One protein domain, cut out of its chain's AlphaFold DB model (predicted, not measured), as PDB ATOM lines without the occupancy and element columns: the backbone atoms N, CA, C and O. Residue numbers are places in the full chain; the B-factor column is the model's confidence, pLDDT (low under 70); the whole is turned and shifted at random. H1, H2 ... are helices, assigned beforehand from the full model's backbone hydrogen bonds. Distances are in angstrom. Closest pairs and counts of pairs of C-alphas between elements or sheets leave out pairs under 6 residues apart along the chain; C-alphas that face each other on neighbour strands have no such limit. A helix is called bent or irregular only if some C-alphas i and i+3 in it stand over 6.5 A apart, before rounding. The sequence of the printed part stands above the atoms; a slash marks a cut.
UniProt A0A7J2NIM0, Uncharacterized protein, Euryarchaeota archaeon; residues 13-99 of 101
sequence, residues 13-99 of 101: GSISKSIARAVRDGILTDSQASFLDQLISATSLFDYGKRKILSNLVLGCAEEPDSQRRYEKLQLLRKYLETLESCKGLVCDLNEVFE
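This is residues 13 to 99 of the 101 residues of an uncharacterized protein of Euryarchaeota archaeon (UniProt A0A7J2NIM0). Five helices stand in an up-and-down bundle: H2, H3, H4 and H5 make a four-cornered ring, in that order round it, and H1 packs over the groove between H2 and H3, on the side away from H4 and H5. H1 sits towards the end of the bundle where H2 begins and H3 ends. The printed part has 87 residues with five named helices, H1 to H5 in order along the chain, and no named strand; the class is all helix. It is compact, with a radius of gyration of the C-alphas of 11.8 A, and rounded, with spans of 33 by 26 by 19 A.

Start with H1, residues 13 to 24, and H2, residues 30 to 45, a helical hairpin at a shallow tilt of 11 degrees; H2 touches H1 with residues 30 to 37 alone, and the closest C-alphas, of Ile 19 and Ala 33, are 5.8 A apart. H3, residues 48 to 62, forms the next hairpin with H2 at 10 degrees, a shallow tilt, its closest C-alphas being those of Thr 43 and Arg 51 at 5.2 A. H3 also touches H1, running the same way at a shallow tilt of 20 degrees, closest at the C-alphas of Ile 19 and Ala 62, 5.2 A. Next, H4, residues 67 to 82, touches H3, closest at the C-alphas of Cys 61 and Arg 70, 5.5 A, and they run opposite ways at a shallow tilt of 25 degrees. H5, residues 85 to 98, touches residues 78 to 82 of H4 alone, closest at the C-alphas of Leu 81 and Cys 87, 5.7 A. H5 also touches H2, opposite ways at a shallow tilt of 13 degrees, closest at the C-alphas of Gln 32 and Val 97, 5.9 A. H2 and H4 are apart, as are H3 and H5, and H1 is apart from H4 and H5. Along the backbones of H1, H3 and H4, each O i to N i+4 pair is within hydrogen-bond range; in H2 10 of 12 are, in H5 8 of 10.

Find C-alpha 13 at (-18.918, -21.324, -43.661); from there H1 runs 16.7 A to C-alpha 24. H2, from C-alpha 30 at (-9.754, -13.217, -31.273), covers 24.1 A; it is neither bent nor irregular, but only just: C-alphas 41 and 44 are 6.2 A apart. H3 is 21.0 A long and H4 22.2 A. H5 runs 20.6 A to C-alpha 98 at (-8.342, -2.823, -35.954) and is irregular, with C-alphas 86 and 89 7.9 A apart.

Look for the two C-alphas farthest apart at Asp 25 and Glu 85, 33.7 A. The four links between helices are tight, and the printed part has no cut. The mean pLDDT of the printed part is 92.9, and no printed residue is under 70.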
ATOM      1  N   GLY A  13     -19.729 -20.263 -44.260       89.94
ATOM      2  CA  GLY A  13     -18.918 -21.324 -43.661       89.94
ATOM      3  C   GLY A  13     -17.479 -21.377 -44.182       89.94
ATOM      4  O   GLY A  13     -16.578 -21.728 -43.426       89.94
ATOM      5  N   SER A  14     -17.234 -21.013 -45.443       91.62
ATOM      6  CA  SER A  14     -15.871 -20.874 -45.971       91.62
ATOM      7  C   SER A  14     -15.150 -19.686 -45.334       91.62
ATOM      8  O   SER A  14     -14.001 -19.825 -44.931       91.62
ATOM      9  N   ILE A  15     -15.836 -18.553 -45.183       93.81
ATOM     10  CA  ILE A  15     -15.252 -17.331 -44.616       93.81
ATOM     11  C   ILE A  15     -14.924 -17.526 -43.134       93.81
ATOM     12  O   ILE A  15     -13.799 -17.252 -42.728       93.81
ATOM     13  N   SER A  16     -15.843 -18.089 -42.343       94.75
ATOM     14  CA  SER A  16     -15.599 -18.380 -40.922       94.75
ATOM     15  C   SER A  16     -14.419 -19.344 -40.727       94.75
ATOM     16  O   SER A  16     -13.661 -19.206 -39.770       94.75
ATOM     17  N   LYS A  17     -14.197 -20.292 -41.653       96.19
ATOM     18  CA  LYS A  17     -13.000 -21.154 -41.637       96.19
ATOM     19  C   LYS A  17     -11.717 -20.370 -41.908       96.19
ATOM     20  O   LYS A  17     -10.726 -20.611 -41.220       96.19
ATOM     21  N   SER A  18     -11.721 -19.454 -42.877       96.31
ATOM     22  CA  SER A  18     -10.562 -18.594 -43.152       96.31
ATOM     23  C   SER A  18     -10.266 -17.658 -41.973       96.31
ATOM     24  O   SER A  18      -9.107 -17.529 -41.592       96.31
ATOM     25  N   ILE A  19     -11.293 -17.104 -41.320       96.94
ATOM     26  CA  ILE A  19     -11.147 -16.306 -40.090       96.94
ATOM     27  C   ILE A  19     -10.522 -17.143 -38.963       96.94
ATOM     28  O   ILE A  19      -9.523 -16.734 -38.376       96.94
ATOM     29  N   ALA A  20     -11.047 -18.343 -38.695       96.94
ATOM     30  CA  ALA A  20     -10.502 -19.228 -37.663       96.94
ATOM     31  C   ALA A  20      -9.042 -19.625 -37.943       96.94
ATOM     32  O   ALA A  20      -8.221 -19.722 -37.030       96.94
ATOM     33  N   ARG A  21      -8.697 -19.830 -39.220       97.31
ATOM     34  CA  ARG A  21      -7.316 -20.065 -39.641       97.31
ATOM     35  C   ARG A  21      -6.427 -18.850 -39.375       97.31
ATOM     36  O   ARG A  21      -5.326 -19.038 -38.876       97.31
ATOM     37  N   ALA A  22      -6.890 -17.644 -39.680       96.88
ATOM     38  CA  ALA A  22      -6.125 -16.421 -39.465       96.88
ATOM     39  C   ALA A  22      -5.787 -16.197 -37.981       96.88
ATOM     40  O   ALA A  22      -4.668 -15.795 -37.674       96.88
ATOM     41  N   VAL A  23      -6.702 -16.532 -37.062       97.62
ATOM     42  CA  VAL A  23      -6.430 -16.526 -35.610       97.62
ATOM     43  C   VAL A  23      -5.335 -17.522 -35.251       97.62
ATOM     44  O   VAL A  23      -4.339 -17.167 -34.628       97.62
ATOM     45  N   ARG A  24      -5.492 -18.778 -35.683       97.44
ATOM     46  CA  ARG A  24      -4.518 -19.841 -35.409       97.44
ATOM     47  C   ARG A  24      -3.127 -19.500 -35.948       97.44
ATOM     48  O   ARG A  24      -2.128 -19.831 -35.319       97.44
ATOM     49  N   ASP A  25      -3.076 -18.865 -37.113       96.38
ATOM     50  CA  ASP A  25      -1.840 -18.489 -37.791       96.38
ATOM     51  C   ASP A  25      -1.273 -17.146 -37.241       96.38
ATOM     52  O   ASP A  25      -0.239 -16.680 -37.715       96.38
ATOM     53  N   GLY A  26      -1.910 -16.530 -36.229       96.00
ATOM     54  CA  GLY A  26      -1.453 -15.302 -35.556       96.00
ATOM     55  C   GLY A  26      -1.643 -14.011 -36.363       96.00
ATOM     56  O   GLY A  26      -1.074 -12.977 -36.024       96.00
ATOM     57  N   ILE A  27      -2.421 -14.071 -37.445       96.06
ATOM     58  CA  ILE A  27      -2.691 -12.958 -38.366       96.06
ATOM     59  C   ILE A  27      -3.750 -12.014 -37.786       96.06
ATOM     60  O   ILE A  27      -3.659 -10.799 -37.972       96.06
ATOM     61  N   LEU A  28      -4.752 -12.580 -37.103       96.75
ATOM     62  CA  LEU A  28      -5.828 -11.858 -36.427       96.75
ATOM     63  C   LEU A  28      -5.843 -12.189 -34.937       96.75
ATOM     64  O   LEU A  28      -5.547 -13.316 -34.541       96.75
ATOM     65  N   THR A  29      -6.265 -11.229 -34.122       96.94
ATOM     66  CA  THR A  29      -6.647 -11.486 -32.728       96.94
ATOM     67  C   THR A  29      -8.052 -12.094 -32.649       96.94
ATOM     68  O   THR A  29      -8.843 -11.988 -33.591       96.94
ATOM     69  N   ASP A  30      -8.402 -12.688 -31.506       97.12
ATOM     70  CA  ASP A  30      -9.754 -13.217 -31.273       97.12
ATOM     71  C   ASP A  30     -10.836 -12.134 -31.424       97.12
ATOM     72  O   ASP A  30     -11.888 -12.379 -32.017       97.12
ATOM     73  N   SER A  31     -10.564 -10.909 -30.961       96.50
ATOM     74  CA  SER A  31     -11.481  -9.770 -31.098       96.50
ATOM     75  C   SER A  31     -11.698  -9.381 -32.562       96.50
ATOM     76  O   SER A  31     -12.837  -9.201 -32.993       96.50
ATOM     77  N   GLN A  32     -10.621  -9.320 -33.351       96.94
ATOM     78  CA  GLN A  32     -10.682  -9.037 -34.789       96.94
ATOM     79  C   GLN A  32     -11.459 -10.113 -35.545       96.94
ATOM     80  O   GLN A  32     -12.307  -9.809 -36.386       96.94
ATOM     81  N   ALA A  33     -11.215 -11.379 -35.219       96.25
ATOM     82  CA  ALA A  33     -11.936 -12.500 -35.798       96.25
ATOM     83  C   ALA A  33     -13.428 -12.484 -35.445       96.25
ATOM     84  O   ALA A  33     -14.268 -12.661 -36.330       96.25
ATOM     85  N   SER A  34     -13.760 -12.219 -34.180       96.12
ATOM     86  CA  SER A  34     -15.144 -12.082 -33.720       96.12
ATOM     87  C   SER A  34     -15.872 -10.972 -34.477       96.12
ATOM     88  O   SER A  34     -16.980 -11.190 -34.967       96.12
ATOM     89  N   PHE A  35     -15.242  -9.805 -34.643       96.19
ATOM     90  CA  PHE A  35     -15.820  -8.703 -35.412       96.19
ATOM     91  C   PHE A  35     -16.101  -9.107 -36.870       96.19
ATOM     92  O   PHE A  35     -17.211  -8.912 -37.371       96.19
ATOM     93  N   LEU A  36     -15.128  -9.720 -37.554       95.75
ATOM     94  CA  LEU A  36     -15.305 -10.148 -38.945       95.75
ATOM     95  C   LEU A  36     -16.401 -11.219 -39.099       95.75
ATOM     96  O   LEU A  36     -17.163 -11.177 -40.068       95.75
ATOM     97  N   ASP A  37     -16.537 -12.151 -38.153       94.38
ATOM     98  CA  ASP A  37     -17.590 -13.176 -38.196       94.38
ATOM     99  C   ASP A  37     -18.991 -12.594 -37.920       94.38
ATOM    100  O   ASP A  37     -19.977 -12.958 -38.581       94.38
ATOM    101  N   GLN A  38     -19.086 -11.615 -37.012       92.62
ATOM    102  CA  GLN A  38     -20.310 -10.838 -36.798       92.62
ATOM    103  C   GLN A  38     -20.701 -10.067 -38.056       92.62
ATOM    104  O   GLN A  38     -21.864 -10.112 -38.472       92.62
ATOM    105  N   LEU A  39     -19.732  -9.437 -38.720       92.12
ATOM    106  CA  LEU A  39     -19.969  -8.702 -39.955       92.12
ATOM    107  C   LEU A  39     -20.513  -9.614 -41.059       92.12
ATOM    108  O   LEU A  39     -21.492  -9.270 -41.725       92.12
ATOM    109  N   ILE A  40     -19.961 -10.824 -41.202       91.50
ATOM    110  CA  ILE A  40     -20.501 -11.826 -42.128       91.50
ATOM    111  C   ILE A  40     -21.905 -12.274 -41.741       91.50
ATOM    112  O   ILE A  40     -22.753 -12.455 -42.617       91.50
ATOM    113  N   SER A  41     -22.193 -12.429 -40.454       88.81
ATOM    114  CA  SER A  41     -23.537 -12.774 -39.984       88.81
ATOM    115  C   SER A  41     -24.560 -11.685 -40.330       88.81
ATOM    116  O   SER A  41     -25.654 -11.997 -40.816       88.81
ATOM    117  N   ALA A  42     -24.171 -10.417 -40.193       85.75
ATOM    118  CA  ALA A  42     -24.981  -9.263 -40.567       85.75
ATOM    119  C   ALA A  42     -25.208  -9.152 -42.086       85.75
ATOM    120  O   ALA A  42     -26.216  -8.587 -42.508       85.75
ATOM    121  N   THR A  43     -24.355  -9.758 -42.928       84.19
ATOM    122  CA  THR A  43     -24.542  -9.718 -44.392       84.19
ATOM    123  C   THR A  43     -25.863 -10.318 -44.880       84.19
ATOM    124  O   THR A  43     -26.312 -10.031 -45.997       84.19
ATOM    125  N   SER A  44     -26.493 -11.157 -44.052       83.00
ATOM    126  CA  SER A  44     -27.813 -11.737 -44.309       83.00
ATOM    127  C   SER A  44     -28.915 -10.679 -44.458       83.00
ATOM    128  O   SER A  44     -29.900 -10.934 -45.149       83.00
ATOM    129  N   LEU A  45     -28.709  -9.489 -43.892       84.44
ATOM    130  CA  LEU A  45     -29.637  -8.360 -43.937       84.44
ATOM    131  C   LEU A  45     -29.496  -7.509 -45.207       84.44
ATOM    132  O   LEU A  45     -30.345  -6.662 -45.470       84.44
ATOM    133  N   PHE A  46     -28.444  -7.721 -46.005       86.00
ATOM    134  CA  PHE A  46     -28.229  -6.985 -47.250       86.00
ATOM    135  C   PHE A  46     -28.672  -7.775 -48.481       86.00
ATOM    136  O   PHE A  46     -28.636  -9.013 -48.512       86.00
ATOM    137  N   ASP A  47     -28.995  -7.026 -49.538       88.88
ATOM    138  CA  ASP A  47     -29.219  -7.549 -50.883       88.88
ATOM    139  C   ASP A  47     -28.006  -8.342 -51.387       88.88
ATOM    140  O   ASP A  47     -26.858  -8.076 -51.015       88.88
ATOM    141  N   TYR A  48     -28.250  -9.278 -52.305       86.06
ATOM    142  CA  TYR A  48     -27.235 -10.205 -52.810       86.06
ATOM    143  C   TYR A  48     -25.940  -9.520 -53.279       86.06
ATOM    144  O   TYR A  48     -24.844  -9.956 -52.924       86.06
ATOM    145  N   GLY A  49     -26.052  -8.420 -54.035       87.31
ATOM    146  CA  GLY A  49     -24.887  -7.686 -54.536       87.31
ATOM    147  C   GLY A  49     -24.000  -7.156 -53.408       87.31
ATOM    148  O   GLY A  49     -22.786  -7.353 -53.426       87.31
ATOM    149  N   LYS A  50     -24.615  -6.560 -52.380       89.81
ATOM    150  CA  LYS A  50     -23.899  -6.025 -51.216       89.81
ATOM    151  C   LYS A  50     -23.287  -7.138 -50.373       89.81
ATOM    152  O   LYS A  50     -22.115  -7.074 -50.010       89.81
ATOM    153  N   ARG A  51     -24.051  -8.210 -50.143       89.94
ATOM    154  CA  ARG A  51     -23.579  -9.414 -49.449       89.94
ATOM    155  C   ARG A  51     -22.333  -9.991 -50.109       89.94
ATOM    156  O   ARG A  51     -21.381 -10.318 -49.404       89.94
ATOM    157  N   LYS A  52     -22.322 -10.104 -51.440       90.62
ATOM    158  CA  LYS A  52     -21.183 -10.637 -52.199       90.62
ATOM    159  C   LYS A  52     -19.933  -9.773 -52.027       90.62
ATOM    160  O   LYS A  52     -18.863 -10.315 -51.768       90.62
ATOM    161  N   ILE A  53     -20.070  -8.451 -52.133       92.31
ATOM    162  CA  ILE A  53     -18.948  -7.516 -51.957       92.31
ATOM    163  C   ILE A  53     -18.396  -7.607 -50.533       92.31
ATOM    164  O   ILE A  53     -17.202  -7.838 -50.357       92.31
ATOM    165  N   LEU A  54     -19.267  -7.510 -49.527       92.56
ATOM    166  CA  LEU A  54     -18.870  -7.557 -48.122       92.56
ATOM    167  C   LEU A  54     -18.191  -8.889 -47.764       92.56
ATOM    168  O   LEU A  54     -17.146  -8.899 -47.122       92.56
ATOM    169  N   SER A  55     -18.729 -10.005 -48.263       93.31
ATOM    170  CA  SER A  55     -18.144 -11.340 -48.085       93.31
ATOM    171  C   SER A  55     -16.729 -11.441 -48.654       93.31
ATOM    172  O   SER A  55     -15.838 -11.981 -48.002       93.31
ATOM    173  N   ASN A  56     -16.505 -10.889 -49.849       94.06
ATOM    174  CA  ASN A  56     -15.186 -10.877 -50.480       94.06
ATOM    175  C   ASN A  56     -14.194  -9.987 -49.725       94.06
ATOM    176  O   ASN A  56     -13.030 -10.354 -49.596       94.06
ATOM    177  N   LEU A  57     -14.642  -8.829 -49.232       95.38
ATOM    178  CA  LEU A  57     -13.791  -7.910 -48.476       95.38
ATOM    179  C   LEU A  57     -13.349  -8.529 -47.147       95.38
ATOM    180  O   LEU A  57     -12.160  -8.511 -46.838       95.38
ATOM    181  N   VAL A  58     -14.273  -9.144 -46.404       94.94
ATOM    182  CA  VAL A  58     -13.939  -9.846 -45.155       94.94
ATOM    183  C   VAL A  58     -13.000 -11.018 -45.413       94.94
ATOM    184  O   VAL A  58     -11.992 -11.148 -44.720       94.94
ATOM    185  N   LEU A  59     -13.289 -11.845 -46.425       94.88
ATOM    186  CA  LEU A  59     -12.395 -12.940 -46.792       94.88
ATOM    187  C   LEU A  59     -10.999 -12.414 -47.133       94.88
ATOM    188  O   LEU A  59     -10.003 -12.940 -46.649       94.88
ATOM    189  N   GLY A  60     -10.935 -11.334 -47.911       94.56
ATOM    190  CA  GLY A  60      -9.688 -10.681 -48.274       94.56
ATOM    191  C   GLY A  60      -8.880 -10.223 -47.061       94.56
ATOM    192  O   GLY A  60      -7.662 -10.370 -47.090       94.56
ATOM    193  N   CYS A  61      -9.535  -9.704 -46.018       94.94
ATOM    194  CA  CYS A  61      -8.882  -9.315 -44.764       94.94
ATOM    195  C   CYS A  61      -8.354 -10.533 -43.991       94.94
ATOM    196  O   CYS A  61      -7.244 -10.486 -43.468       94.94
ATOM    197  N   ALA A  62      -9.127 -11.621 -43.937       94.56
ATOM    198  CA  ALA A  62      -8.757 -12.836 -43.209       94.56
ATOM    199  C   ALA A  62      -7.630 -13.634 -43.892       94.56
ATOM    200  O   ALA A  62      -6.805 -14.236 -43.215       94.56
ATOM    201  N   GLU A  63      -7.584 -13.652 -45.224       94.56
ATOM    202  CA  GLU A  63      -6.620 -14.455 -45.991       94.56
ATOM    203  C   GLU A  63      -5.317 -13.717 -46.324       94.56
ATOM    204  O   GLU A  63      -4.439 -14.307 -46.949       94.56
ATOM    205  N   GLU A  64      -5.173 -12.445 -45.936       96.94
ATOM    206  CA  GLU A  64      -3.983 -11.641 -46.234       96.94
ATOM    207  C   GLU A  64      -2.975 -11.663 -45.067       96.94
ATOM    208  O   GLU A  64      -3.175 -10.969 -44.061       96.94
ATOM    209  N   PRO A  65      -1.876 -12.434 -45.173       93.56
ATOM    210  CA  PRO A  65      -0.874 -12.508 -44.112       93.56
ATOM    211  C   PRO A  65      -0.019 -11.239 -44.025       93.56
ATOM    212  O   PRO A  65       0.404 -10.868 -42.929       93.56
ATOM    213  N   ASP A  66       0.211 -10.554 -45.149       96.19
ATOM    214  CA  ASP A  66       0.992  -9.320 -45.192       96.19
ATOM    215  C   ASP A  66       0.239  -8.179 -44.493       96.19
ATOM    216  O   ASP A  66      -0.894  -7.852 -44.848       96.19
ATOM    217  N   SER A  67       0.853  -7.575 -43.474       93.12
ATOM    218  CA  SER A  67       0.189  -6.569 -42.639       93.12
ATOM    219  C   SER A  67      -0.167  -5.300 -43.410       93.12
ATOM    220  O   SER A  67      -1.236  -4.737 -43.175       93.12
ATOM    221  N   GLN A  68       0.678  -4.873 -44.351       95.31
ATOM    222  CA  GLN A  68       0.444  -3.661 -45.135       95.31
ATOM    223  C   GLN A  68      -0.722  -3.859 -46.107       95.31
ATOM    224  O   GLN A  68      -1.649  -3.052 -46.152       95.31
ATOM    225  N   ARG A  69      -0.736  -4.976 -46.838       96.44
ATOM    226  CA  ARG A  69      -1.848  -5.321 -47.734       96.44
ATOM    227  C   ARG A  69      -3.131  -5.593 -46.966       96.44
ATOM    228  O   ARG A  69      -4.212  -5.234 -47.432       96.44
ATOM    229  N   ARG A  70      -3.047  -6.208 -45.784       96.12
ATOM    230  CA  ARG A  70      -4.216  -6.417 -44.922       96.12
ATOM    231  C   ARG A  70      -4.801  -5.082 -44.475       96.12
ATOM    232  O   ARG A  70      -6.016  -4.917 -44.548       96.12
ATOM    233  N   TYR A  71      -3.960  -4.120 -44.104       95.50
ATOM    234  CA  TYR A  71      -4.395  -2.760 -43.792       95.50
ATOM    235  C   TYR A  71      -5.111  -2.095 -44.978       95.50
ATOM    236  O   TYR A  71      -6.204  -1.557 -44.814       95.50
ATOM    237  N   GLU A  72      -4.580  -2.208 -46.198       96.81
ATOM    238  CA  GLU A  72      -5.255  -1.699 -47.404       96.81
ATOM    239  C   GLU A  72      -6.643  -2.330 -47.607       96.81
ATOM    240  O   GLU A  72      -7.608  -1.638 -47.945       96.81
ATOM    241  N   LYS A  73      -6.780  -3.635 -47.354       96.88
ATOM    242  CA  LYS A  73      -8.076  -4.329 -47.434       96.88
ATOM    243  C   LYS A  73      -9.040  -3.905 -46.332       96.88
ATOM    244  O   LYS A  73     -10.227  -3.746 -46.618       96.88
ATOM    245  N   LEU A  74      -8.550  -3.665 -45.117       96.44
ATOM    246  CA  LEU A  74      -9.347  -3.108 -44.022       96.44
ATOM    247  C   LEU A  74      -9.843  -1.700 -44.362       96.44
ATOM    248  O   LEU A  74     -11.013  -1.399 -44.149       96.44
ATOM    249  N   GLN A  75      -9.009  -0.873 -44.995       96.38
ATOM    250  CA  GLN A  75      -9.411   0.450 -45.480       96.38
ATOM    251  C   GLN A  75     -10.475   0.365 -46.587       96.38
ATOM    252  O   GLN A  75     -11.407   1.171 -46.622       96.38
ATOM    253  N   LEU A  76     -10.396  -0.628 -47.479       96.31
ATOM    254  CA  LEU A  76     -11.455  -0.884 -48.465       96.31
ATOM    255  C   LEU A  76     -12.754  -1.365 -47.806       96.31
ATOM    256  O   LEU A  76     -13.832  -0.905 -48.185       96.31
ATOM    257  N   LEU A  77     -12.659  -2.256 -46.817       95.69
ATOM    258  CA  LEU A  77     -13.800  -2.718 -46.030       95.69
ATOM    259  C   LEU A  77     -14.477  -1.550 -45.311       95.69
ATOM    260  O   LEU A  77     -15.687  -1.379 -45.442       95.69
ATOM    261  N   ARG A  78     -13.693  -0.707 -44.634       95.12
ATOM    262  CA  ARG A  78     -14.155   0.510 -43.964       95.12
ATOM    263  C   ARG A  78     -14.910   1.421 -44.928       95.12
ATOM    264  O   ARG A  78     -16.077   1.716 -44.688       95.12
ATOM    265  N   LYS A  79     -14.283   1.798 -46.048       94.56
ATOM    266  CA  LYS A  79     -14.906   2.649 -47.077       94.56
ATOM    267  C   LYS A  79     -16.209   2.057 -47.591       94.56
ATOM    268  O   LYS A  79     -17.173   2.780 -47.808       94.56
ATOM    269  N   TYR A  80     -16.254   0.740 -47.784       94.06
ATOM    270  CA  TYR A  80     -17.475   0.071 -48.208       94.06
ATOM    271  C   TYR A  80     -18.580   0.168 -47.149       94.06
ATOM    272  O   TYR A  80     -19.713   0.504 -47.490       94.06
ATOM    273  N   LEU A  81     -18.263  -0.058 -45.872       92.44
ATOM    274  CA  LEU A  81     -19.220   0.103 -44.774       92.44
ATOM    275  C   LEU A  81     -19.712   1.547 -44.632       92.44
ATOM    276  O   LEU A  81     -20.894   1.744 -44.373       92.44
ATOM    277  N   GLU A  82     -18.862   2.545 -44.879       91.62
ATOM    278  CA  GLU A  82     -19.250   3.963 -44.896       91.62
ATOM    279  C   GLU A  82     -20.293   4.274 -45.986       91.62
ATOM    280  O   GLU A  82     -21.115   5.173 -45.806       91.62
ATOM    281  N   THR A  83     -20.331   3.506 -47.087       91.38
ATOM    282  CA  THR A  83     -21.391   3.639 -48.111       91.38
ATOM    283  C   THR A  83     -22.743   3.070 -47.676       91.38
ATOM    284  O   THR A  83     -23.764   3.340 -48.311       91.38
ATOM    285  N   LEU A  84     -22.770   2.263 -46.614       88.06
ATOM    286  CA  LEU A  84     -23.976   1.637 -46.090       88.06
ATOM    287  C   LEU A  84     -24.465   2.452 -44.887       88.06
ATOM    288  O   LEU A  84     -23.933   2.326 -43.789       88.06
ATOM    289  N   GLU A  85     -25.508   3.268 -45.065       76.50
ATOM    290  CA  GLU A  85     -26.024   4.150 -43.998       76.50
ATOM    291  C   GLU A  85     -26.354   3.407 -42.689       76.50
ATOM    292  O   GLU A  85     -26.160   3.945 -41.599       76.50
ATOM    293  N   SER A  86     -26.786   2.145 -42.791       78.69
ATOM    294  CA  SER A  86     -27.089   1.258 -41.663       78.69
ATOM    295  C   SER A  86     -25.858   0.762 -40.891       78.69
ATOM    296  O   SER A  86     -26.014   0.121 -39.857       78.69
ATOM    297  N   CYS A  87     -24.643   1.011 -41.384       83.50
ATOM    298  CA  CYS A  87     -23.401   0.430 -40.868       83.50
ATOM    299  C   CYS A  87     -22.504   1.434 -40.134       83.50
ATOM    300  O   CYS A  87     -21.369   1.093 -39.822       83.50
ATOM    301  N   LYS A  88     -22.983   2.645 -39.812       81.88
ATOM    302  CA  LYS A  88     -22.172   3.650 -39.093       81.88
ATOM    303  C   LYS A  88     -21.580   3.122 -37.779       81.88
ATOM    304  O   LYS A  88     -20.411   3.367 -37.519       81.88
ATOM    305  N   GLY A  89     -22.353   2.359 -36.999       85.88
ATOM    306  CA  GLY A  89     -21.846   1.705 -35.783       85.88
ATOM    307  C   GLY A  89     -20.731   0.696 -36.080       85.88
ATOM    308  O   GLY A  89     -19.685   0.735 -35.448       85.88
ATOM    309  N   LEU A  90     -20.895  -0.110 -37.135       89.94
ATOM    310  CA  LEU A  90     -19.894  -1.094 -37.561       89.94
ATOM    311  C   LEU A  90     -18.589  -0.448 -38.050       89.94
ATOM    312  O   LEU A  90     -17.540  -1.072 -37.960       89.94
ATOM    313  N   VAL A  91     -18.637   0.780 -38.578       91.06
ATOM    314  CA  VAL A  91     -17.429   1.540 -38.941       91.06
ATOM    315  C   VAL A  91     -16.655   1.952 -37.689       91.06
ATOM    316  O   VAL A  91     -15.437   1.808 -37.665       91.06
ATOM    317  N   CYS A  92     -17.345   2.429 -36.647       90.38
ATOM    318  CA  CYS A  92     -16.709   2.755 -35.368       90.38
ATOM    319  C   CYS A  92     -16.067   1.514 -34.737       90.38
ATOM    320  O   CYS A  92     -14.882   1.551 -34.415       90.38
ATOM    321  N   ASP A  93     -16.814   0.411 -34.662       93.25
ATOM    322  CA  ASP A  93     -16.330  -0.858 -34.116       93.25
ATOM    323  C   ASP A  93     -15.129  -1.399 -34.914       93.25
ATOM    324  O   ASP A  93     -14.155  -1.869 -34.330       93.25
ATOM    325  N   LEU A  94     -15.157  -1.301 -36.253       93.62
ATOM    326  CA  LEU A  94     -14.028  -1.691 -37.103       93.62
ATOM    327  C   LEU A  94     -12.778  -0.873 -36.766       93.62
ATOM    328  O   LEU A  94     -11.699  -1.449 -36.622       93.62
ATOM    329  N   ASN A  95     -12.914   0.449 -36.659       93.69
ATOM    330  CA  ASN A  95     -11.786   1.333 -36.373       93.69
ATOM    331  C   ASN A  95     -11.191   1.055 -34.990       93.69
ATOM    332  O   ASN A  95      -9.973   1.070 -34.854       93.69
ATOM    333  N   GLU A  96     -12.025   0.758 -33.993       94.44
ATOM    334  CA  GLU A  96     -11.571   0.410 -32.644       94.44
ATOM    335  C   GLU A  96     -10.864  -0.953 -32.616       94.44
ATOM    336  O   GLU A  96      -9.749  -1.069 -32.115       94.44
ATOM    337  N   VAL A  97     -11.470  -1.985 -33.209       95.94
ATOM    338  CA  VAL A  97     -10.949  -3.363 -33.171       95.94
ATOM    339  C   VAL A  97      -9.663  -3.535 -33.990       95.94
ATOM    340  O   VAL A  97      -8.830  -4.392 -33.674       95.94
ATOM    341  N   PHE A  98      -9.504  -2.758 -35.062       94.19
ATOM    342  CA  PHE A  98      -8.342  -2.823 -35.954       94.19
ATOM    343  C   PHE A  98      -7.395  -1.629 -35.831       94.19
ATOM    344  O   PHE A  98      -6.434  -1.571 -36.595       94.19
ATOM    345  N   GLU A  99      -7.651  -0.713 -34.892       92.19
ATOM    346  CA  GLU A  99      -6.832   0.482 -34.650       92.19
ATOM    347  C   GLU A  99      -6.585   1.282 -35.946       92.19
ATOM    348  O   GLU A  99      -5.460   1.664 -36.271       92.19
TER     349      GLU A  99